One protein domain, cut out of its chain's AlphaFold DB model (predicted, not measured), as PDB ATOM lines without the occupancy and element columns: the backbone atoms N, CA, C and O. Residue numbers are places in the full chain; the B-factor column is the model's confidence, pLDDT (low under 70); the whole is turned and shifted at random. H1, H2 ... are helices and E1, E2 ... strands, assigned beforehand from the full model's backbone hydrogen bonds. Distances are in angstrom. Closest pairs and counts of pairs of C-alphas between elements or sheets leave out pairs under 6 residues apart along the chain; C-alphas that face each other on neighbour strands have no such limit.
ATOM      1  N   THR A 189      38.355  -4.836  -1.466       87.50
ATOM      2  CA  THR A 189      37.475  -3.983  -2.262       87.50
ATOM      3  C   THR A 189      37.283  -4.599  -3.632       87.50
ATOM      4  O   THR A 189      38.243  -4.710  -4.385       87.50
ATOM      5  N   MET A 190      36.055  -4.956  -3.989       88.12
ATOM      6  CA  MET A 190      35.677  -5.253  -5.364       88.12
ATOM      7  C   MET A 190      35.584  -3.941  -6.137       88.12
ATOM      8  O   MET A 190      34.840  -3.036  -5.748       88.12
ATOM      9  N   TRP A 191      36.321  -3.843  -7.240       78.19
ATOM     10  CA  TRP A 191      36.194  -2.702  -8.136       78.19
ATOM     11  C   TRP A 191      34.849  -2.749  -8.851       78.19
ATOM     12  O   TRP A 191      34.482  -3.783  -9.411       78.19
ATOM     13  N   ASP A 192      34.137  -1.630  -8.843       70.19
ATOM     14  CA  ASP A 192      32.979  -1.404  -9.704       70.19
ATOM     15  C   ASP A 192      33.372  -0.301 -10.677       70.19
ATOM     16  O   ASP A 192      33.285   0.897 -10.405       70.19
ATOM     17  N   LEU A 193      33.956  -0.730 -11.785       55.78
ATOM     18  CA  LEU A 193      34.281   0.162 -12.876       55.78
ATOM     19  C   LEU A 193      33.059   0.128 -13.788       55.78
ATOM     20  O   LEU A 193      32.715  -0.932 -14.301       55.78
ATOM     21  N   ASN A 194      32.385   1.268 -13.946       50.53
ATOM     22  CA  ASN A 194      31.321   1.435 -14.932       50.53
ATOM     23  C   ASN A 194      31.834   0.967 -16.307       50.53
ATOM     24  O   ASN A 194      32.641   1.645 -16.936       50.53
ATOM     25  N   CYS A 195      31.373  -0.203 -16.744       56.62
ATOM     26  CA  CYS A 195      31.742  -0.814 -18.012       56.62
ATOM     27  C   CYS A 195      30.829  -0.293 -19.121       56.62
ATOM     28  O   CYS A 195      29.788  -0.886 -19.399       56.62
ATOM     29  N   GLU A 196      31.208   0.813 -19.755       44.03
ATOM     30  CA  GLU A 196      30.684   1.126 -21.093       44.03
ATOM     31  C   GLU A 196      31.460   0.389 -22.207       44.03
ATOM     32  O   GLU A 196      31.083   0.475 -23.371       44.03
ATOM     33  N   GLU A 197      32.493  -0.394 -21.866       40.81
ATOM     34  CA  GLU A 197      33.249  -1.226 -22.811       40.81
ATOM     35  C   GLU A 197      32.908  -2.721 -22.675       40.81
ATOM     36  O   GLU A 197      32.612  -3.224 -21.592       40.81
ATOM     37  N   GLU A 198      32.952  -3.427 -23.808       41.25
ATOM     38  CA  GLU A 198      32.368  -4.750 -24.097       41.25
ATOM     39  C   GLU A 198      32.865  -5.947 -23.244       41.25
ATOM     40  O   GLU A 198      32.430  -7.074 -23.487       41.25
ATOM     41  N   PHE A 199      33.716  -5.756 -22.223       48.38
ATOM     42  CA  PHE A 199      34.279  -6.847 -21.409       48.38
ATOM     43  C   PHE A 199      34.331  -6.510 -19.905       48.38
ATOM     44  O   PHE A 199      34.871  -5.483 -19.497       48.38
ATOM     45  N   GLY A 200      33.767  -7.397 -19.070       51.28
ATOM     46  CA  GLY A 200      33.534  -7.210 -17.631       51.28
ATOM     47  C   GLY A 200      34.756  -6.740 -16.831       51.28
ATOM     48  O   GLY A 200      35.675  -7.502 -16.554       51.28
ATOM     49  N   CYS A 201      34.738  -5.480 -16.399       68.31
ATOM     50  CA  CYS A 201      35.902  -4.727 -15.919       68.31
ATOM     51  C   CYS A 201      36.607  -5.305 -14.681       68.31
ATOM     52  O   CYS A 201      37.822  -5.141 -14.499       68.31
ATOM     53  N   ASN A 202      35.852  -5.982 -13.819       79.88
ATOM     54  CA  ASN A 202      36.373  -6.710 -12.671       79.88
ATOM     55  C   ASN A 202      36.297  -8.230 -12.860       79.88
ATOM     56  O   ASN A 202      36.641  -8.949 -11.934       79.88
ATOM     57  N   GLU A 203      35.853  -8.729 -14.011       85.69
ATOM     58  CA  GLU A 203      35.851 -10.159 -14.304       85.69
ATOM     59  C   GLU A 203      37.269 -10.612 -14.598       85.69
ATOM     60  O   GLU A 203      38.014  -9.992 -15.358       85.69
ATOM     61  N   VAL A 204      37.643 -11.717 -13.974       87.62
ATOM     62  CA  VAL A 204      38.914 -12.368 -14.237       87.62
ATOM     63  C   VAL A 204      38.701 -13.329 -15.385       87.62
ATOM     64  O   VAL A 204      37.831 -14.193 -15.322       87.62
ATOM     65  N   TRP A 205      39.501 -13.190 -16.432       85.62
ATOM     66  CA  TRP A 205      39.448 -14.104 -17.563       85.62
ATOM     67  C   TRP A 205      40.582 -15.111 -17.509       85.62
ATOM     68  O   TRP A 205      41.708 -14.778 -17.129       85.62
ATOM     69  N   SER A 206      40.252 -16.315 -17.960       82.12
ATOM     70  CA  SER A 206      41.160 -17.419 -18.250       82.12
ATOM     71  C   SER A 206      40.899 -17.796 -19.703       82.12
ATOM     72  O   SER A 206      39.785 -18.198 -20.015       82.12
ATOM     73  N   LEU A 207      41.871 -17.542 -20.589       74.62
ATOM     74  CA  LEU A 207      41.826 -17.709 -22.057       74.62
ATOM     75  C   LEU A 207      40.424 -17.679 -22.704       74.62
ATOM     76  O   LEU A 207      39.687 -18.660 -22.686       74.62
ATOM     77  N   GLN A 208      40.099 -16.571 -23.377       69.00
ATOM     78  CA  GLN A 208      38.884 -16.385 -24.196       69.00
ATOM     79  C   GLN A 208      37.536 -16.433 -23.453       69.00
ATOM     80  O   GLN A 208      36.513 -16.147 -24.080       69.00
ATOM     81  N   GLN A 209      37.501 -16.723 -22.149       80.38
ATOM     82  CA  GLN A 209      36.273 -16.658 -21.358       80.38
ATOM     83  C   GLN A 209      36.504 -16.156 -19.919       80.38
ATOM     84  O   GLN A 209      37.586 -16.346 -19.351       80.38
ATOM     85  N   PRO A 210      35.490 -15.528 -19.295       85.62
ATOM     86  CA  PRO A 210      35.504 -15.252 -17.864       85.62
ATOM     87  C   PRO A 210      35.623 -16.551 -17.058       85.62
ATOM     88  O   PRO A 210      34.882 -17.502 -17.314       85.62
ATOM     89  N   ALA A 211      36.507 -16.570 -16.064       90.19
ATOM     90  CA  ALA A 211      36.596 -17.660 -15.102       90.19
ATOM     91  C   ALA A 211      35.332 -17.698 -14.230       90.19
ATOM     92  O   ALA A 211      34.814 -16.654 -13.819       90.19
ATOM     93  N   GLU A 212      34.828 -18.897 -13.946       91.69
ATOM     94  CA  GLU A 212      33.609 -19.090 -13.148       91.69
ATOM     95  C   GLU A 212      33.940 -19.462 -11.705       91.69
ATOM     96  O   GLU A 212      33.204 -19.094 -10.790       91.69
ATOM     97  N   SER A 213      35.084 -20.118 -11.504       94.06
ATOM     98  CA  SER A 213      35.604 -20.518 -10.204       94.06
ATOM     99  C   SER A 213      37.082 -20.174 -10.033       94.06
ATOM    100  O   SER A 213      37.846 -20.104 -10.999       94.06
ATOM    101  N   LEU A 214      37.520 -20.011  -8.783       93.81
ATOM    102  CA  LEU A 214      38.939 -19.806  -8.461       93.81
ATOM    103  C   LEU A 214      39.819 -20.986  -8.909       93.81
ATOM    104  O   LEU A 214      41.011 -20.812  -9.156       93.81
ATOM    105  N   ALA A 215      39.238 -22.179  -9.052       91.38
ATOM    106  CA  ALA A 215      39.927 -23.354  -9.578       91.38
ATOM    107  C   ALA A 215      40.228 -23.259 -11.087       91.38
ATOM    108  O   ALA A 215      41.152 -23.918 -11.560       91.38
ATOM    109  N   ASP A 216      39.504 -22.426 -11.845       89.75
ATOM    110  CA  ASP A 216      39.732 -22.247 -13.290       89.75
ATOM    111  C   ASP A 216      41.019 -21.465 -13.596       89.75
ATOM    112  O   ASP A 216      41.520 -21.484 -14.725       89.75
ATOM    113  N   ILE A 217      41.546 -20.761 -12.591       91.00
ATOM    114  CA  ILE A 217      42.740 -19.910 -12.684       91.00
ATOM    115  C   ILE A 217      43.903 -20.422 -11.826       91.00
ATOM    116  O   ILE A 217      44.918 -19.732 -11.706       91.00
ATOM    117  N   SER A 218      43.770 -21.613 -11.232       91.81
ATOM    118  CA  SER A 218      44.840 -22.264 -10.484       91.81
ATOM    119  C   SER A 218      45.234 -23.614 -11.084       91.81
ATOM    120  O   SER A 218      44.446 -24.311 -11.726       91.81
ATOM    121  N   THR A 219      46.502 -23.986 -10.913       89.88
ATOM    122  CA  THR A 219      47.091 -25.193 -11.498       89.88
ATOM    123  C   THR A 219      47.804 -26.020 -10.443       89.88
ATOM    124  O   THR A 219      48.424 -25.504  -9.520       89.88
ATOM    125  N   GLY A 220      47.742 -27.347 -10.570       88.69
ATOM    126  CA  GLY A 220      48.471 -28.237  -9.661       88.69
ATOM    127  C   GLY A 220      49.990 -28.213  -9.871       88.69
ATOM    128  O   GLY A 220      50.753 -28.538  -8.966       88.69
ATOM    129  N   ILE A 221      50.430 -27.879 -11.086       87.19
ATOM    130  CA  ILE A 221      51.830 -27.885 -11.515       87.19
ATOM    131  C   ILE A 221      52.027 -26.693 -12.447       87.19
ATOM    132  O   ILE A 221      51.229 -26.513 -13.365       87.19
ATOM    133  N   ALA A 222      53.111 -25.943 -12.230       85.69
ATOM    134  CA  ALA A 222      53.507 -24.823 -13.076       85.69
ATOM    135  C   ALA A 222      53.609 -25.229 -14.553       85.69
ATOM    136  O   ALA A 222      54.314 -26.182 -14.907       85.69
ATOM    137  N   ILE A 223      52.959 -24.463 -15.419       80.75
ATOM    138  CA  ILE A 223      52.973 -24.668 -16.861       80.75
ATOM    139  C   ILE A 223      54.163 -23.910 -17.451       80.75
ATOM    140  O   ILE A 223      54.395 -22.726 -17.187       80.75
ATOM    141  N   ASN A 224      54.924 -24.581 -18.314       71.44
ATOM    142  CA  ASN A 224      55.908 -23.906 -19.152       71.44
ATOM    143  C   ASN A 224      55.207 -23.329 -20.388       71.44
ATOM    144  O   ASN A 224      55.337 -23.867 -21.486       71.44
ATOM    145  N   ALA A 225      54.411 -22.277 -20.186       64.25
ATOM    146  CA  ALA A 225      53.579 -21.687 -21.226       64.25
ATOM    147  C   ALA A 225      54.441 -20.890 -22.219       64.25
ATOM    148  O   ALA A 225      54.522 -19.669 -22.144       64.25
ATOM    149  N   SER A 226      55.125 -21.582 -23.132       74.44
ATOM    150  CA  SER A 226      55.577 -20.999 -24.403       74.44
ATOM    151  C   SER A 226      54.454 -21.012 -25.446       74.44
ATOM    152  O   SER A 226      54.468 -20.211 -26.379       74.44
ATOM    153  N   ASN A 227      53.470 -21.899 -25.258       77.06
ATOM    154  CA  ASN A 227      52.217 -21.963 -25.995       77.06
ATOM    155  C   ASN A 227      51.093 -21.300 -25.171       77.06
ATOM    156  O   ASN A 227      50.753 -21.821 -24.105       77.06
ATOM    157  N   PRO A 228      50.507 -20.179 -25.630       80.62
ATOM    158  CA  PRO A 228      49.439 -19.504 -24.900       80.62
ATOM    159  C   PRO A 228      48.188 -20.356 -24.687       80.62
ATOM    160  O   PRO A 228      47.542 -20.180 -23.663       80.62
ATOM    161  N   ASP A 229      47.888 -21.316 -25.569       81.56
ATOM    162  CA  ASP A 229      46.717 -22.204 -25.443       81.56
ATOM    163  C   ASP A 229      46.793 -23.134 -24.220       81.56
ATOM    164  O   ASP A 229      45.788 -23.693 -23.779       81.56
ATOM    165  N   GLU A 230      47.994 -23.330 -23.673       80.00
ATOM    166  CA  GLU A 230      48.210 -24.153 -22.484       80.00
ATOM    167  C   GLU A 230      48.046 -23.356 -21.192       80.00
ATOM    168  O   GLU A 230      47.961 -23.962 -20.126       80.00
ATOM    169  N   PHE A 231      47.997 -22.023 -21.262       83.94
ATOM    170  CA  PHE A 231      47.945 -21.169 -20.084       83.94
ATOM    171  C   PHE A 231      46.637 -21.342 -19.309       83.94
ATOM    172  O   PHE A 231      45.539 -21.242 -19.848       83.94
ATOM    173  N   LYS A 232      46.761 -21.547 -18.000       83.88
ATOM    174  CA  LYS A 232      45.640 -21.572 -17.062       83.88
ATOM    175  C   LYS A 232      45.942 -20.585 -15.952       83.88
ATOM    176  O   LYS A 232      46.802 -20.837 -15.113       83.88
ATOM    177  N   GLY A 233      45.282 -19.440 -15.988       88.44
ATOM    178  CA  GLY A 233      45.583 -18.351 -15.078       88.44
ATOM    179  C   GLY A 233      44.719 -17.132 -15.345       88.44
ATOM    180  O   GLY A 233      43.817 -17.160 -16.178       88.44
ATOM    181  N   ALA A 234      45.006 -16.061 -14.624       89.88
ATOM    182  CA  ALA A 234      44.259 -14.818 -14.668       89.88
ATOM    183  C   ALA A 234      44.980 -13.770 -15.521       89.88
ATOM    184  O   ALA A 234      46.167 -13.509 -15.320       89.88
ATOM    185  N   PHE A 235      44.254 -13.104 -16.418       88.38
ATOM    186  CA  PHE A 235      44.713 -11.839 -16.998       88.38
ATOM    187  C   PHE A 235      44.585 -10.710 -15.967       88.38
ATOM    188  O   PHE A 235      43.510 -10.460 -15.421       88.38
ATOM    189  N   LEU A 236      45.698 -10.031 -15.687       86.44
ATOM    190  CA  LEU A 236      45.761  -8.892 -14.767       86.44
ATOM    191  C   LEU A 236      45.646  -7.562 -15.512       86.44
ATOM    192  O   LEU A 236      45.067  -6.612 -14.986       86.44
ATOM    193  N   THR A 237      46.140  -7.500 -16.746       82.62
ATOM    194  CA  THR A 237      45.924  -6.366 -17.651       82.62
ATOM    195  C   THR A 237      45.363  -6.827 -18.984       82.62
ATOM    196  O   THR A 237      45.384  -8.012 -19.318       82.62
ATOM    197  N   TRP A 238      44.860  -5.858 -19.742       75.75
ATOM    198  CA  TRP A 238      44.226  -6.072 -21.031       75.75
ATOM    199  C   TRP A 238      45.055  -5.484 -22.162       75.75
ATOM    200  O   TRP A 238      45.784  -4.511 -21.965       75.75
ATOM    201  N   ASN A 239      44.917  -6.068 -23.353       69.38
ATOM    202  CA  ASN A 239      45.552  -5.557 -24.560       69.38
ATOM    203  C   ASN A 239      44.820  -4.288 -25.017       69.38
ATOM    204  O   ASN A 239      43.948  -4.334 -25.882       69.38
ATOM    205  N   GLN A 240      45.168  -3.160 -24.408       67.00
ATOM    206  CA  GLN A 240      44.804  -1.844 -24.917       67.00
ATOM    207  C   GLN A 240      45.851  -1.427 -25.955       67.00
ATOM    208  O   GLN A 240      47.043  -1.381 -25.652       67.00
ATOM    209  N   ASP A 241      45.413  -1.132 -27.178       68.00
ATOM    210  CA  ASP A 241      46.253  -0.576 -28.251       68.00
ATOM    211  C   ASP A 241      47.467  -1.432 -28.674       68.00
ATOM    212  O   ASP A 241      48.556  -0.906 -28.904       68.00
ATOM    213  N   ASN A 242      47.300  -2.754 -28.807       70.19
ATOM    214  CA  ASN A 242      48.378  -3.708 -29.139       70.19
ATOM    215  C   ASN A 242      49.520  -3.749 -28.106       70.19
ATOM    216  O   ASN A 242      50.642  -4.148 -28.431       70.19
ATOM    217  N   LYS A 243      49.258  -3.340 -26.862       78.25
ATOM    218  CA  LYS A 243      50.208  -3.504 -25.762       78.25
ATOM    219  C   LYS A 243      50.214  -4.951 -25.264       78.25
ATOM    220  O   LYS A 243      49.190  -5.637 -25.331       78.25
ATOM    221  N   PRO A 244      51.356  -5.426 -24.739       86.88
ATOM    222  CA  PRO A 244      51.397  -6.719 -24.077       86.88
ATOM    223  C   PRO A 244      50.405  -6.773 -22.908       86.88
ATOM    224  O   PRO A 244      50.118  -5.762 -22.266       86.88
ATOM    225  N   MET A 245      49.918  -7.974 -22.613       87.31
ATOM    226  CA  MET A 245      49.090  -8.270 -21.445       87.31
ATOM    227  C   MET A 245      49.948  -8.891 -20.350       87.31
ATOM    228  O   MET A 245      50.826  -9.710 -20.624       87.31
ATOM    229  N   LEU A 246      49.654  -8.547 -19.103       89.88
ATOM    230  CA  LEU A 246      50.191  -9.214 -17.933       89.88
ATOM    231  C   LEU A 246      49.190 -10.263 -17.466       89.88
ATOM    232  O   LEU A 246      48.003  -9.985 -17.297       89.88
ATOM    233  N   SER A 247      49.690 -11.462 -17.212       91.25
ATOM    234  CA  SER A 247      48.902 -12.590 -16.727       91.25
ATOM    235  C   SER A 247      49.642 -13.322 -15.613       91.25
ATOM    236  O   SER A 247      50.867 -13.214 -15.493       91.25
ATOM    237  N   VAL A 248      48.900 -14.050 -14.783       93.75
ATOM    238  CA  VAL A 248      49.440 -14.813 -13.659       93.75
ATOM    239  C   VAL A 248      48.856 -16.221 -13.623       93.75
ATOM    240  O   VAL A 248      47.645 -16.405 -13.685       93.75
ATOM    241  N   GLU A 249      49.727 -17.216 -13.510       93.62
ATOM    242  CA  GLU A 249      49.369 -18.590 -13.161       93.62
ATOM    243  C   GLU A 249      49.543 -18.776 -11.650       93.62
ATOM    244  O   GLU A 249      50.609 -18.470 -11.104       93.62
ATOM    245  N   LEU A 250      48.516 -19.312 -10.990       95.25
ATOM    246  CA  LEU A 250      48.522 -19.601  -9.556       95.25
ATOM    247  C   LEU A 250      48.711 -21.098  -9.331       95.25
ATOM    248  O   LEU A 250      47.797 -21.888  -9.545       95.25
ATOM    249  N   VAL A 251      49.894 -21.504  -8.888       95.25
ATOM    250  CA  VAL A 251      50.200 -22.914  -8.633       95.25
ATOM    251  C   VAL A 251      49.787 -23.271  -7.208       95.25
ATOM    252  O   VAL A 251      50.071 -22.521  -6.277       95.25
ATOM    253  N   THR A 252      49.146 -24.422  -6.998       93.94
ATOM    254  CA  THR A 252      48.617 -24.849  -5.683       93.94
ATOM    255  C   THR A 252      49.676 -25.003  -4.585       93.94
ATOM    256  O   THR A 252      49.323 -25.162  -3.421       93.94
ATOM    257  N   ASP A 253      50.965 -24.972  -4.929       94.25
ATOM    258  CA  ASP A 253      52.069 -24.936  -3.961       94.25
ATOM    259  C   ASP A 253      52.337 -23.531  -3.379       94.25
ATOM    260  O   ASP A 253      53.241 -23.369  -2.560       94.25
ATOM    261  N   GLY A 254      51.549 -22.528  -3.784       95.12
ATOM    262  CA  GLY A 254      51.673 -21.127  -3.382       95.12
ATOM    263  C   GLY A 254      52.521 -20.278  -4.333       95.12
ATOM    264  O   GLY A 254      52.676 -19.079  -4.103       95.12
ATOM    265  N   SER A 255      53.069 -20.852  -5.408       96.00
ATOM    266  CA  SER A 255      53.843 -20.103  -6.404       96.00
ATOM    267  C   SER A 255      52.933 -19.331  -7.359       96.00
ATOM    268  O   SER A 255      51.966 -19.875  -7.889       96.00
ATOM    269  N   ALA A 256      53.269 -18.072  -7.638       96.25
ATOM    270  CA  ALA A 256      52.638 -17.252  -8.669       96.25
ATOM    271  C   ALA A 256      53.636 -17.005  -9.808       96.25
ATOM    272  O   ALA A 256      54.683 -16.394  -9.596       96.25
ATOM    273  N   ASN A 257      53.333 -17.468 -11.019       94.81
ATOM    274  CA  ASN A 257      54.182 -17.265 -12.195       94.81
ATOM    275  C   ASN A 257      53.578 -16.177 -13.085       94.81
ATOM    276  O   ASN A 257      52.444 -16.310 -13.534       94.81
ATOM    277  N   PHE A 258      54.337 -15.119 -13.366       94.50
ATOM    278  CA  PHE A 258      53.868 -13.995 -14.177       94.50
ATOM    279  C   PHE A 258      54.357 -14.124 -15.613       94.50
ATOM    280  O   PHE A 258      55.555 -14.317 -15.852       94.50
ATOM    281  N   TYR A 259      53.440 -13.958 -16.562       92.75
ATOM    282  CA  TYR A 259      53.710 -14.058 -17.990       92.75
ATOM    283  C   TYR A 259      53.311 -12.770 -18.698       92.75
ATOM    284  O   TYR A 259      52.233 -12.217 -18.464       92.75
ATOM    285  N   ILE A 260      54.189 -12.331 -19.592       91.88
ATOM    286  CA  ILE A 260      53.900 -11.297 -20.576       91.88
ATOM    287  C   ILE A 260      53.374 -12.008 -21.817       91.88
ATOM    288  O   ILE A 260      54.041 -12.895 -22.359       91.88
ATOM    289  N   MET A 261      52.169 -11.640 -22.237       88.19
ATOM    290  CA  MET A 261      51.510 -12.207 -23.404       88.19
ATOM    291  C   MET A 261      51.375 -11.163 -24.505       88.19
ATOM    292  O   MET A 261      50.796 -10.098 -24.287       88.19
ATOM    293  N   GLU A 262      51.881 -11.471 -25.694       87.25
ATOM    294  CA  GLU A 262      51.787 -10.588 -26.859       87.25
ATOM    295  C   GLU A 262      50.727 -11.112 -27.822       87.25
ATOM    296  O   GLU A 262      50.612 -12.321 -28.029       87.25
ATOM    297  N   SER A 263      49.965 -10.210 -28.441       77.56
ATOM    298  CA  SER A 263      48.986 -10.556 -29.472       77.56
ATOM    299  C   SER A 263      49.339  -9.883 -30.792       77.56
ATOM    300  O   SER A 263      49.529  -8.671 -30.849       77.56
ATOM    301  N   ASN A 264      49.359 -10.675 -31.864       66.94
ATOM    302  CA  ASN A 264      49.528 -10.189 -33.235       66.94
ATOM    303  C   ASN A 264      48.193  -9.817 -33.909       66.94
ATOM    304  O   ASN A 264      48.192  -9.270 -35.013       66.94
ATOM    305  N   SER A 265      47.051 -10.138 -33.289       58.34
ATOM    306  CA  SER A 265      45.722  -9.902 -33.861       58.34
ATOM    307  C   SER A 265      44.649  -9.799 -32.771       58.34
ATOM    308  O   SER A 265      44.000 -10.785 -32.423       58.34
ATOM    309  N   GLY A 266      44.429  -8.588 -32.258       55.00
ATOM    310  CA  GLY A 266      43.278  -8.267 -31.408       55.00
ATOM    311  C   GLY A 266      43.338  -8.784 -29.963       55.00
ATOM    312  O   GLY A 266      44.341  -9.325 -29.497       55.00
ATOM    313  N   ILE A 267      42.241  -8.556 -29.235       54.22
ATOM    314  CA  ILE A 267      42.214  -8.423 -27.767       54.22
ATOM    315  C   ILE A 267      42.111  -9.758 -26.990       54.22
ATOM    316  O   ILE A 267      42.196  -9.753 -25.772       54.22
ATOM    317  N   ALA A 268      42.029 -10.929 -27.635       58.44
ATOM    318  CA  ALA A 268      41.754 -12.186 -26.907       58.44
ATOM    319  C   ALA A 268      42.572 -13.418 -27.333       58.44
ATOM    320  O   ALA A 268      42.316 -14.508 -26.831       58.44
ATOM    321  N   ASN A 269      43.544 -13.265 -28.237       71.38
ATOM    322  CA  ASN A 269      44.325 -14.381 -28.780       71.38
ATOM    323  C   ASN A 269      45.824 -14.083 -28.714       71.38
ATOM    324  O   ASN A 269      46.410 -13.665 -29.718       71.38
ATOM    325  N   PRO A 270      46.449 -14.244 -27.535       78.38
ATOM    326  CA  PRO A 270      47.892 -14.112 -27.428       78.38
ATOM    327  C   PRO A 270      48.590 -15.106 -28.364       78.38
ATOM    328  O   PRO A 270      48.241 -16.281 -28.425       78.38
ATOM    329  N   SER A 271      49.580 -14.622 -29.110       81.50
ATOM    330  CA  SER A 271      50.422 -15.421 -30.004       81.50
ATOM    331  C   SER A 271      51.663 -15.980 -29.316       81.50
ATOM    332  O   SER A 271      52.219 -16.977 -29.771       81.50
ATOM    333  N   THR A 272      52.114 -15.336 -28.238       86.31
ATOM    334  CA  THR A 272      53.277 -15.755 -27.451       86.31
ATOM    335  C   THR A 272      53.008 -15.535 -25.967       86.31
ATOM    336  O   THR A 272      52.260 -14.634 -25.581       86.31
ATOM    337  N   ALA A 273      53.626 -16.368 -25.135       88.75
ATOM    338  CA  ALA A 273      53.660 -16.205 -23.691       88.75
ATOM    339  C   ALA A 273      55.113 -16.341 -23.226       88.75
ATOM    340  O   ALA A 273      55.810 -17.296 -23.572       88.75
ATOM    341  N   THR A 274      55.587 -15.351 -22.472       90.81
ATOM    342  CA  THR A 274      56.948 -15.326 -21.928       90.81
ATOM    343  C   THR A 274      56.875 -15.176 -20.423       90.81
ATOM    344  O   THR A 274      56.386 -14.164 -19.919       90.81
ATOM    345  N   LYS A 275      57.384 -16.169 -19.687       91.50
ATOM    346  CA  LYS A 275      57.522 -16.057 -18.234       91.50
ATOM    347  C   LYS A 275      58.497 -14.927 -17.912       91.50
ATOM    348  O   LYS A 275      59.655 -14.984 -18.317       91.50
ATOM    349  N   SER A 276      58.025 -13.927 -17.181       93.38
ATOM    350  CA  SER A 276      58.795 -12.722 -16.870       93.38
ATOM    351  C   SER A 276      59.247 -12.683 -15.412       93.38
ATOM    352  O   SER A 276      60.377 -12.298 -15.117       93.38
ATOM    353  N   SER A 277      58.406 -13.149 -14.485       94.69
ATOM    354  CA  SER A 277      58.734 -13.148 -13.057       94.69
ATOM    355  C   SER A 277      58.030 -14.273 -12.297       94.69
ATOM    356  O   SER A 277      57.206 -15.008 -12.848       94.69
ATOM    357  N   ASN A 278      58.375 -14.422 -11.023       93.88
ATOM    358  CA  ASN A 278      57.651 -15.238 -10.061       93.88
ATOM    359  C   ASN A 278      57.471 -14.475  -8.742       93.88
ATOM    360  O   ASN A 278      58.246 -13.576  -8.419       93.88
ATOM    361  N   ASN A 279      56.423 -14.830  -8.012       95.75
ATOM    362  CA  ASN A 279      56.162 -14.402  -6.645       95.75
ATOM    363  C   ASN A 279      55.423 -15.534  -5.911       95.75
ATOM    364  O   ASN A 279      55.376 -16.671  -6.386       95.75
ATOM    365  N   THR A 280      54.819 -15.219  -4.773       96.31
ATOM    366  CA  THR A 280      53.892 -16.093  -4.059       96.31
ATOM    367  C   THR A 280      52.472 -15.544  -4.114       96.31
ATOM    368  O   THR A 280      52.259 -14.348  -4.328       96.31
ATOM    369  N   TRP A 281      51.503 -16.428  -3.926       96.75
ATOM    370  CA  TRP A 281      50.121 -16.069  -3.643       96.75
ATOM    371  C   TRP A 281      49.643 -16.839  -2.412       96.75
ATOM    372  O   TRP A 281      50.251 -17.830  -2.003       96.75
ATOM    373  N   GLN A 282      48.561 -16.365  -1.805       96.06
ATOM    374  CA  GLN A 282      47.972 -16.996  -0.626       96.06
ATOM    375  C   GLN A 282      46.462 -17.140  -0.779       96.06
ATOM    376  O   GLN A 282      45.780 -16.215  -1.224       96.06
ATOM    377  N   GLU A 283      45.945 -18.291  -0.361       96.62
ATOM    378  CA  GLU A 283      44.527 -18.466  -0.075       96.62
ATOM    379  C   GLU A 283      44.229 -17.896   1.314       96.62
ATOM    380  O   GLU A 283      44.959 -18.148   2.278       96.62
ATOM    381  N   LYS A 284      43.160 -17.110   1.426       95.38
ATOM    382  CA  LYS A 284      42.717 -16.524   2.687       95.38
ATOM    383  C   LYS A 284      41.207 -16.611   2.815       95.38
ATOM    384  O   LYS A 284      40.475 -16.157   1.944       95.38
ATOM    385  N   GLU A 285      40.758 -17.112   3.957       96.12
ATOM    386  CA  GLU A 285      39.362 -17.024   4.369       96.12
ATOM    387  C   GLU A 285      39.113 -15.693   5.083       96.12
ATOM    388  O   GLU A 285      39.748 -15.389   6.098       96.12
ATOM    389  N   ALA A 286      38.170 -14.902   4.577       92.81
ATOM    390  CA  ALA A 286      37.718 -13.672   5.219       92.81
ATOM    391  C   ALA A 286      36.194 -13.572   5.137       92.81
ATOM    392  O   ALA A 286      35.613 -13.690   4.064       92.81
ATOM    393  N   PHE A 287      35.539 -13.367   6.283       91.88
ATOM    394  CA  PHE A 287      34.078 -13.215   6.372       91.88
ATOM    395  C   PHE A 287      33.282 -14.333   5.661       91.88
ATOM    396  O   PHE A 287      32.227 -14.095   5.077       91.88
ATOM    397  N   GLY A 288      33.799 -15.569   5.702       92.94
ATOM    398  CA  GLY A 288      33.186 -16.732   5.050       92.94
ATOM    399  C   GLY A 288      33.336 -16.759   3.525       92.94
ATOM    400  O   GLY A 288      32.534 -17.407   2.850       92.94
ATOM    401  N   LYS A 289      34.312 -16.026   2.979       95.00
ATOM    402  CA  LYS A 289      34.701 -16.050   1.570       95.00
ATOM    403  C   LYS A 289      36.154 -16.488   1.425       95.00
ATOM    404  O   LYS A 289      37.030 -15.946   2.098       95.00
ATOM    405  N   THR A 290      36.384 -17.378   0.466       96.94
ATOM    406  CA  THR A 290      37.712 -17.734  -0.027       96.94
ATOM    407  C   THR A 290      38.220 -16.646  -0.966       96.94
ATOM    408  O   THR A 290      37.538 -16.262  -1.920       96.94
ATOM    409  N   LEU A 291      39.419 -16.146  -0.688       97.12
ATOM    410  CA  LEU A 291      40.090 -15.092  -1.436       97.12
ATOM    411  C   LEU A 291      41.481 -15.570  -1.854       97.12
ATOM    412  O   LEU A 291      42.210 -16.124  -1.032       97.12
ATOM    413  N   TYR A 292      41.890 -15.297  -3.091       97.19
ATOM    414  CA  TYR A 292      43.284 -15.445  -3.518       97.19
ATOM    415  C   TYR A 292      43.952 -14.076  -3.539       97.19
ATOM    416  O   TYR A 292      43.503 -13.173  -4.243       97.19
ATOM    417  N   LEU A 293      45.016 -13.913  -2.753       95.81
ATOM    418  CA  LEU A 293      45.763 -12.661  -2.645       95.81
ATOM    419  C   LEU A 293      47.092 -12.787  -3.374       95.81
ATOM    420  O   LEU A 293      47.859 -13.720  -3.120       95.81
ATOM    421  N   ILE A 294      47.354 -11.839  -4.267       95.19
ATOM    422  CA  ILE A 294      48.506 -11.838  -5.169       95.19
ATOM    423  C   ILE A 294      49.120 -10.440  -5.159       95.19
ATOM    424  O   ILE A 294      48.398  -9.444  -5.173       95.19
ATOM    425  N   GLU A 295      50.447 -10.358  -5.180       94.56
ATOM    426  CA  GLU A 295      51.168  -9.098  -5.383       94.56
ATOM    427  C   GLU A 295      51.933  -9.139  -6.710       94.56
ATOM    428  O   GLU A 295      52.757 -10.034  -6.940       94.56
ATOM    429  N   VAL A 296      51.674  -8.164  -7.582       93.88
ATOM    430  CA  VAL A 296      52.440  -7.975  -8.820       93.88
ATOM    431  C   VAL A 296      53.858  -7.503  -8.463       93.88
ATOM    432  O   VAL A 296      53.995  -6.480  -7.792       93.88
ATOM    433  N   PRO A 297      54.925  -8.198  -8.911       95.12
ATOM    434  CA  PRO A 297      56.302  -7.788  -8.648       95.12
ATOM    435  C   PRO A 297      56.607  -6.378  -9.160       95.12
ATOM    436  O   PRO A 297      56.234  -6.044 -10.281       95.12
ATOM    437  N   GLU A 298      57.369  -5.594  -8.395       92.19
ATOM    438  CA  GLU A 298      57.596  -4.163  -8.654       92.19
ATOM    439  C   GLU A 298      58.052  -3.793 -10.081       92.19
ATOM    440  O   GLU A 298      57.517  -2.828 -10.637       92.19
ATOM    441  N   PRO A 299      58.974  -4.538 -10.733       91.75
ATOM    442  CA  PRO A 299      59.342  -4.232 -12.116       91.75
ATOM    443  C   PRO A 299      58.142  -4.329 -13.067       91.75
ATOM    444  O   PRO A 299      57.921  -3.443 -13.884       91.75
ATOM    445  N   LEU A 300      57.314  -5.365 -12.899       92.75
ATOM    446  CA  LEU A 300      56.098  -5.553 -13.688       92.75
ATOM    447  C   LEU A 300      55.013  -4.553 -13.298       92.75
ATOM    448  O   LEU A 300      54.294  -4.077 -14.168       92.75
ATOM    449  N   ALA A 301      54.900  -4.214 -12.013       88.62
ATOM    450  CA  ALA A 301      53.961  -3.202 -11.557       88.62
ATOM    451  C   ALA A 301      54.234  -1.869 -12.272       88.62
ATOM    452  O   ALA A 301      53.333  -1.306 -12.889       88.62
ATOM    453  N   THR A 302      55.501  -1.452 -12.313       86.62
ATOM    454  CA  THR A 302      55.937  -0.238 -13.016       86.62
ATOM    455  C   THR A 302      55.647  -0.304 -14.519       86.62
ATOM    456  O   THR A 302      55.025   0.612 -15.059       86.62
ATOM    457  N   ASP A 303      56.050  -1.387 -15.192       88.00
ATOM    458  CA  ASP A 303      55.910  -1.535 -16.650       88.00
ATOM    459  C   ASP A 303      54.446  -1.553 -17.114       88.00
ATOM    460  O   ASP A 303      54.123  -1.089 -18.209       88.00
ATOM    461  N   PHE A 304      53.552  -2.075 -16.271       85.88
ATOM    462  CA  PHE A 304      52.128  -2.219 -16.569       85.88
ATOM    463  C   PHE A 304      51.244  -1.170 -15.879       85.88
ATOM    464  O   PHE A 304      50.020  -1.251 -15.971       85.88
ATOM    465  N   GLY A 305      51.844  -0.166 -15.234       81.50
ATOM    466  CA  GLY A 305      51.123   0.965 -14.646       81.50
ATOM    467  C   GLY A 305      50.361   0.651 -13.357       81.50
ATOM    468  O   GLY A 305      49.470   1.410 -12.982       81.50
ATOM    469  N   PHE A 306      50.704  -0.435 -12.663       82.50
ATOM    470  CA  PHE A 306      50.252  -0.650 -11.294       82.50
ATOM    471  C   PHE A 306      51.068   0.232 -10.344       82.50
ATOM    472  O   PHE A 306      52.294   0.169 -10.299       82.50
ATOM    473  N   ASN A 307      50.374   1.046  -9.558       78.38
ATOM    474  CA  ASN A 307      50.950   1.742  -8.409       78.38
ATOM    475  C   ASN A 307      50.942   0.840  -7.154       78.38
ATOM    476  O   ASN A 307      50.404  -0.271  -7.175       78.38
ATOM    477  N   GLU A 308      51.514   1.320  -6.044       75.56
ATOM    478  CA  GLU A 308      51.565   0.574  -4.770       75.56
ATOM    479  C   GLU A 308      50.177   0.102  -4.298       75.56
ATOM    480  O   GLU A 308      50.035  -0.991  -3.742       75.56
ATOM    481  N   ASP A 309      49.144   0.894  -4.590       70.69
ATOM    482  CA  ASP A 309      47.753   0.603  -4.262       70.69
ATOM    483  C   ASP A 309      47.136  -0.505  -5.124       70.69
ATOM    484  O   ASP A 309      46.342  -1.305  -4.637       70.69
ATOM    485  N   SER A 310      47.462  -0.561  -6.413       79.12
ATOM    486  CA  SER A 310      46.814  -1.468  -7.371       79.12
ATOM    487  C   SER A 310      47.583  -2.765  -7.608       79.12
ATOM    488  O   SER A 310      47.008  -3.709  -8.149       79.12
ATOM    489  N   ARG A 311      48.850  -2.857  -7.177       87.38
ATOM    490  CA  ARG A 311      49.652  -4.084  -7.332       87.38
ATOM    491  C   ARG A 311      49.242  -5.222  -6.388       87.38
ATOM    492  O   ARG A 311      49.590  -6.370  -6.655       87.38
ATOM    493  N   HIS A 312      48.503  -4.919  -5.316       91.06
ATOM    494  CA  HIS A 312      47.958  -5.894  -4.365       91.06
ATOM    495  C   HIS A 312      46.530  -6.283  -4.759       91.06
ATOM    496  O   HIS A 312      45.564  -5.552  -4.515       91.06
ATOM    497  N   ILE A 313      46.400  -7.451  -5.375       92.00
ATOM    498  CA  ILE A 313      45.173  -7.907  -6.023       92.00
ATOM    499  C   ILE A 313      44.511  -8.985  -5.165       92.00
ATOM    500  O   ILE A 313      45.173  -9.897  -4.665       92.00
ATOM    501  N   VAL A 314      43.189  -8.900  -5.033       94.31
ATOM    502  CA  VAL A 314      42.350  -9.982  -4.504       94.31
ATOM    503  C   VAL A 314      41.484 -10.562  -5.614       94.31
ATOM    504  O   VAL A 314      40.835  -9.809  -6.336       94.31
ATOM    505  N   LEU A 315      41.465 -11.890  -5.741       95.00
ATOM    506  CA  LEU A 315      40.562 -12.633  -6.622       95.00
ATOM    507  C   LEU A 315      39.571 -13.437  -5.778       95.00
ATOM    508  O   LEU A 315      39.951 -13.996  -4.748       95.00
ATOM    509  N   PHE A 316      38.307 -13.489  -6.190       95.31
ATOM    510  CA  PHE A 316      37.242 -14.138  -5.419       95.31
ATOM    511  C   PHE A 316      36.031 -14.481  -6.285       95.31
ATOM    512  O   PHE A 316      35.810 -13.862  -7.322       95.31
ATOM    513  N   GLU A 317      35.209 -15.431  -5.845       94.75
ATOM    514  CA  GLU A 317      33.965 -15.786  -6.539       94.75
ATOM    515  C   GLU A 317      32.806 -14.878  -6.106       94.75
ATOM    516  O   GLU A 317      32.511 -14.721  -4.915       94.75
ATOM    517  N   HIS A 318      32.117 -14.288  -7.079       91.31
ATOM    518  CA  HIS A 318      30.916 -13.489  -6.865       91.31
ATOM    519  C   HIS A 318      30.019 -13.512  -8.110       91.31
ATOM    520  O   HIS A 318      30.489 -13.331  -9.234       91.31
ATOM    521  N   ASP A 319      28.723 -13.759  -7.901       88.88
ATOM    522  CA  ASP A 319      27.700 -13.867  -8.949       88.88
ATOM    523  C   ASP A 319      28.061 -14.848 -10.080       88.88
ATOM    524  O   ASP A 319      27.873 -14.575 -11.264       88.88
ATOM    525  N   GLY A 320      28.594 -16.018  -9.701       88.81
ATOM    526  CA  GLY A 320      28.936 -17.107 -10.625       88.81
ATOM    527  C   GLY A 320      30.172 -16.849 -11.490       88.81
ATOM    528  O   GLY A 320      30.366 -17.548 -12.482       88.81
ATOM    529  N   LYS A 321      30.975 -15.836 -11.149       91.06
ATOM    530  CA  LYS A 321      32.215 -15.468 -11.838       91.06
ATOM    531  C   LYS A 321      33.338 -15.218 -10.842       91.06
ATOM    532  O   LYS A 321      33.088 -14.826  -9.702       91.06
ATOM    533  N   VAL A 322      34.578 -15.363 -11.295       92.50
ATOM    534  CA  VAL A 322      35.733 -14.838 -10.569       92.50
ATOM    535  C   VAL A 322      35.846 -13.346 -10.844       92.50
ATOM    536  O   VAL A 322      35.885 -12.896 -11.992       92.50
ATOM    537  N   ARG A 323      35.908 -12.575  -9.767       90.94
ATOM    538  CA  ARG A 323      36.090 -11.131  -9.771       90.94
ATOM    539  C   ARG A 323      37.462 -10.771  -9.212       90.94
ATOM    540  O   ARG A 323      38.039 -11.525  -8.429       90.94
ATOM    541  N   ARG A 324      37.968  -9.602  -9.597       89.00
ATOM    542  CA  ARG A 324      39.185  -8.986  -9.061       89.00
ATOM    543  C   ARG A 324      38.878  -7.708  -8.295       89.00
ATOM    544  O   ARG A 324      37.894  -7.014  -8.561       89.00
ATOM    545  N   GLY A 325      39.771  -7.373  -7.381       89.19
ATOM    546  CA  GLY A 325      39.682  -6.177  -6.568       89.19
ATOM    547  C   GLY A 325      41.017  -5.770  -5.958       89.19
ATOM    548  O   GLY A 325      42.053  -6.376  -6.234       89.19
ATOM    549  N   LYS A 326      40.966  -4.765  -5.083       87.81
ATOM    550  CA  LYS A 326      42.096  -4.280  -4.280       87.81
ATOM    551  C   LYS A 326      42.148  -5.002  -2.936       87.81
ATOM    552  O   LYS A 326      41.119  -5.134  -2.262       87.81
ATOM    553  N   TYR A 327      43.349  -5.402  -2.532       90.06
ATOM    554  CA  TYR A 327      43.652  -5.820  -1.168       90.06
ATOM    555  C   TYR A 327      44.510  -4.767  -0.466       90.06
ATOM    556  O   TYR A 327      45.606  -4.453  -0.918       90.06
ATOM    557  N   GLU A 328      44.024  -4.247   0.658       86.75
ATOM    558  CA  GLU A 328      44.780  -3.346   1.528       86.75
ATOM    559  C   GLU A 328      45.087  -4.082   2.834       86.75
ATOM    560  O   GLU A 328      44.176  -4.430   3.589       86.75
ATOM    561  N   LEU A 329      46.368  -4.349   3.094       87.94
ATOM    562  CA  LEU A 329      46.822  -4.994   4.329       87.94
ATOM    563  C   LEU A 329      46.649  -4.045   5.524       87.94
ATOM    564  O   LEU A 329      46.872  -2.836   5.406       87.94
TER     565      LEU A 329
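This is residues 189 to 329 of the 367 residues of an uncharacterized protein of Crenotrichaceae bacterium (UniProt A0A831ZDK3). One strongly twisted sheet of six antiparallel strands curls like part of a barrel without closing, its two edges E1 and E6 staying apart. The short helices H1 and H2 lie on opposite faces of it, and long unnamed stretches before E1 pair briefly with both edge strands. The 141 printed residues hold, along the chain, H1, E1, E2, E3, E4, H2, E5 and E6; the sheet's order is E1, E2, E3, E4, E5, E6. The class is mostly strand, though under half of the residues, 62, are in named elements. The whole is compact, with a radius of gyration of the C-alphas of 14.0 A, and rounded, spanning 42 by 37 by 29 A.

Residues 189 to 190 pair antiparallel with residues 325 to 326 of E6, residues 321 to 328. H1, residues 214 to 217, is on the sheet at a height of 5.7 A; the C-alphas of Leu 214 and Phe 316 of E5, residues 312 to 318, are its closest to that strand, 6.7 A apart. Residues 234 to 235 pair antiparallel with residues 247 to 248 of E1, residues 245 to 251. E1 forms a hairpin with E2, residues 255 to 262, with N 247 and O 259 at 2.9 A. E3, residues 272 to 286, bends by 78 degrees at residue 276. Its pairing is staggered: residues 272 to 280 pair with E2, with N 274 and O 260 at 2.9 A, and residues 281 to 286 with E4, residues 289 to 295, with N 284 and O 291 at 2.8 A. E1 to E4 form a meander, each strand the antiparallel neighbour of the one before. H2, residues 298 to 303, is on the sheet on the opposite face from H1, at a height of 8.2 A. E5 is antiparallel to E4, with N 292 and O 315 at 2.9 A, and forms a hairpin with E6, with N 318 and O 321 at 2.8 A. In H2 every O i to N i+4 pair is within hydrogen-bond range; H1 is too short for such a pair.

H1 begins with C-alpha 214 at (38.939, -19.806, -8.461) and is 5.7 A long. E1 measures 19.5 A, E2 22.7 A, E3 36.2 A and E4 19.2 A. E3 begins with C-alpha 272 at (53.277, -15.755, -27.451). H2 is 8.6 A long, E5 18.8 A and E6 22.0 A; E6 ends with C-alpha 328 at (44.780, -3.346, 1.528).

The two C-alphas farthest apart, those of Asn 264 and Phe 287, are 42.6 A apart. The printed part has no cut, and the link from H1 to E1 is long, with 27 residues. Mean pLDDT of the printed part is 84.2; it is under 70 at residues 193 to 201, 208, 225, 239 to 241 and 264 to 268.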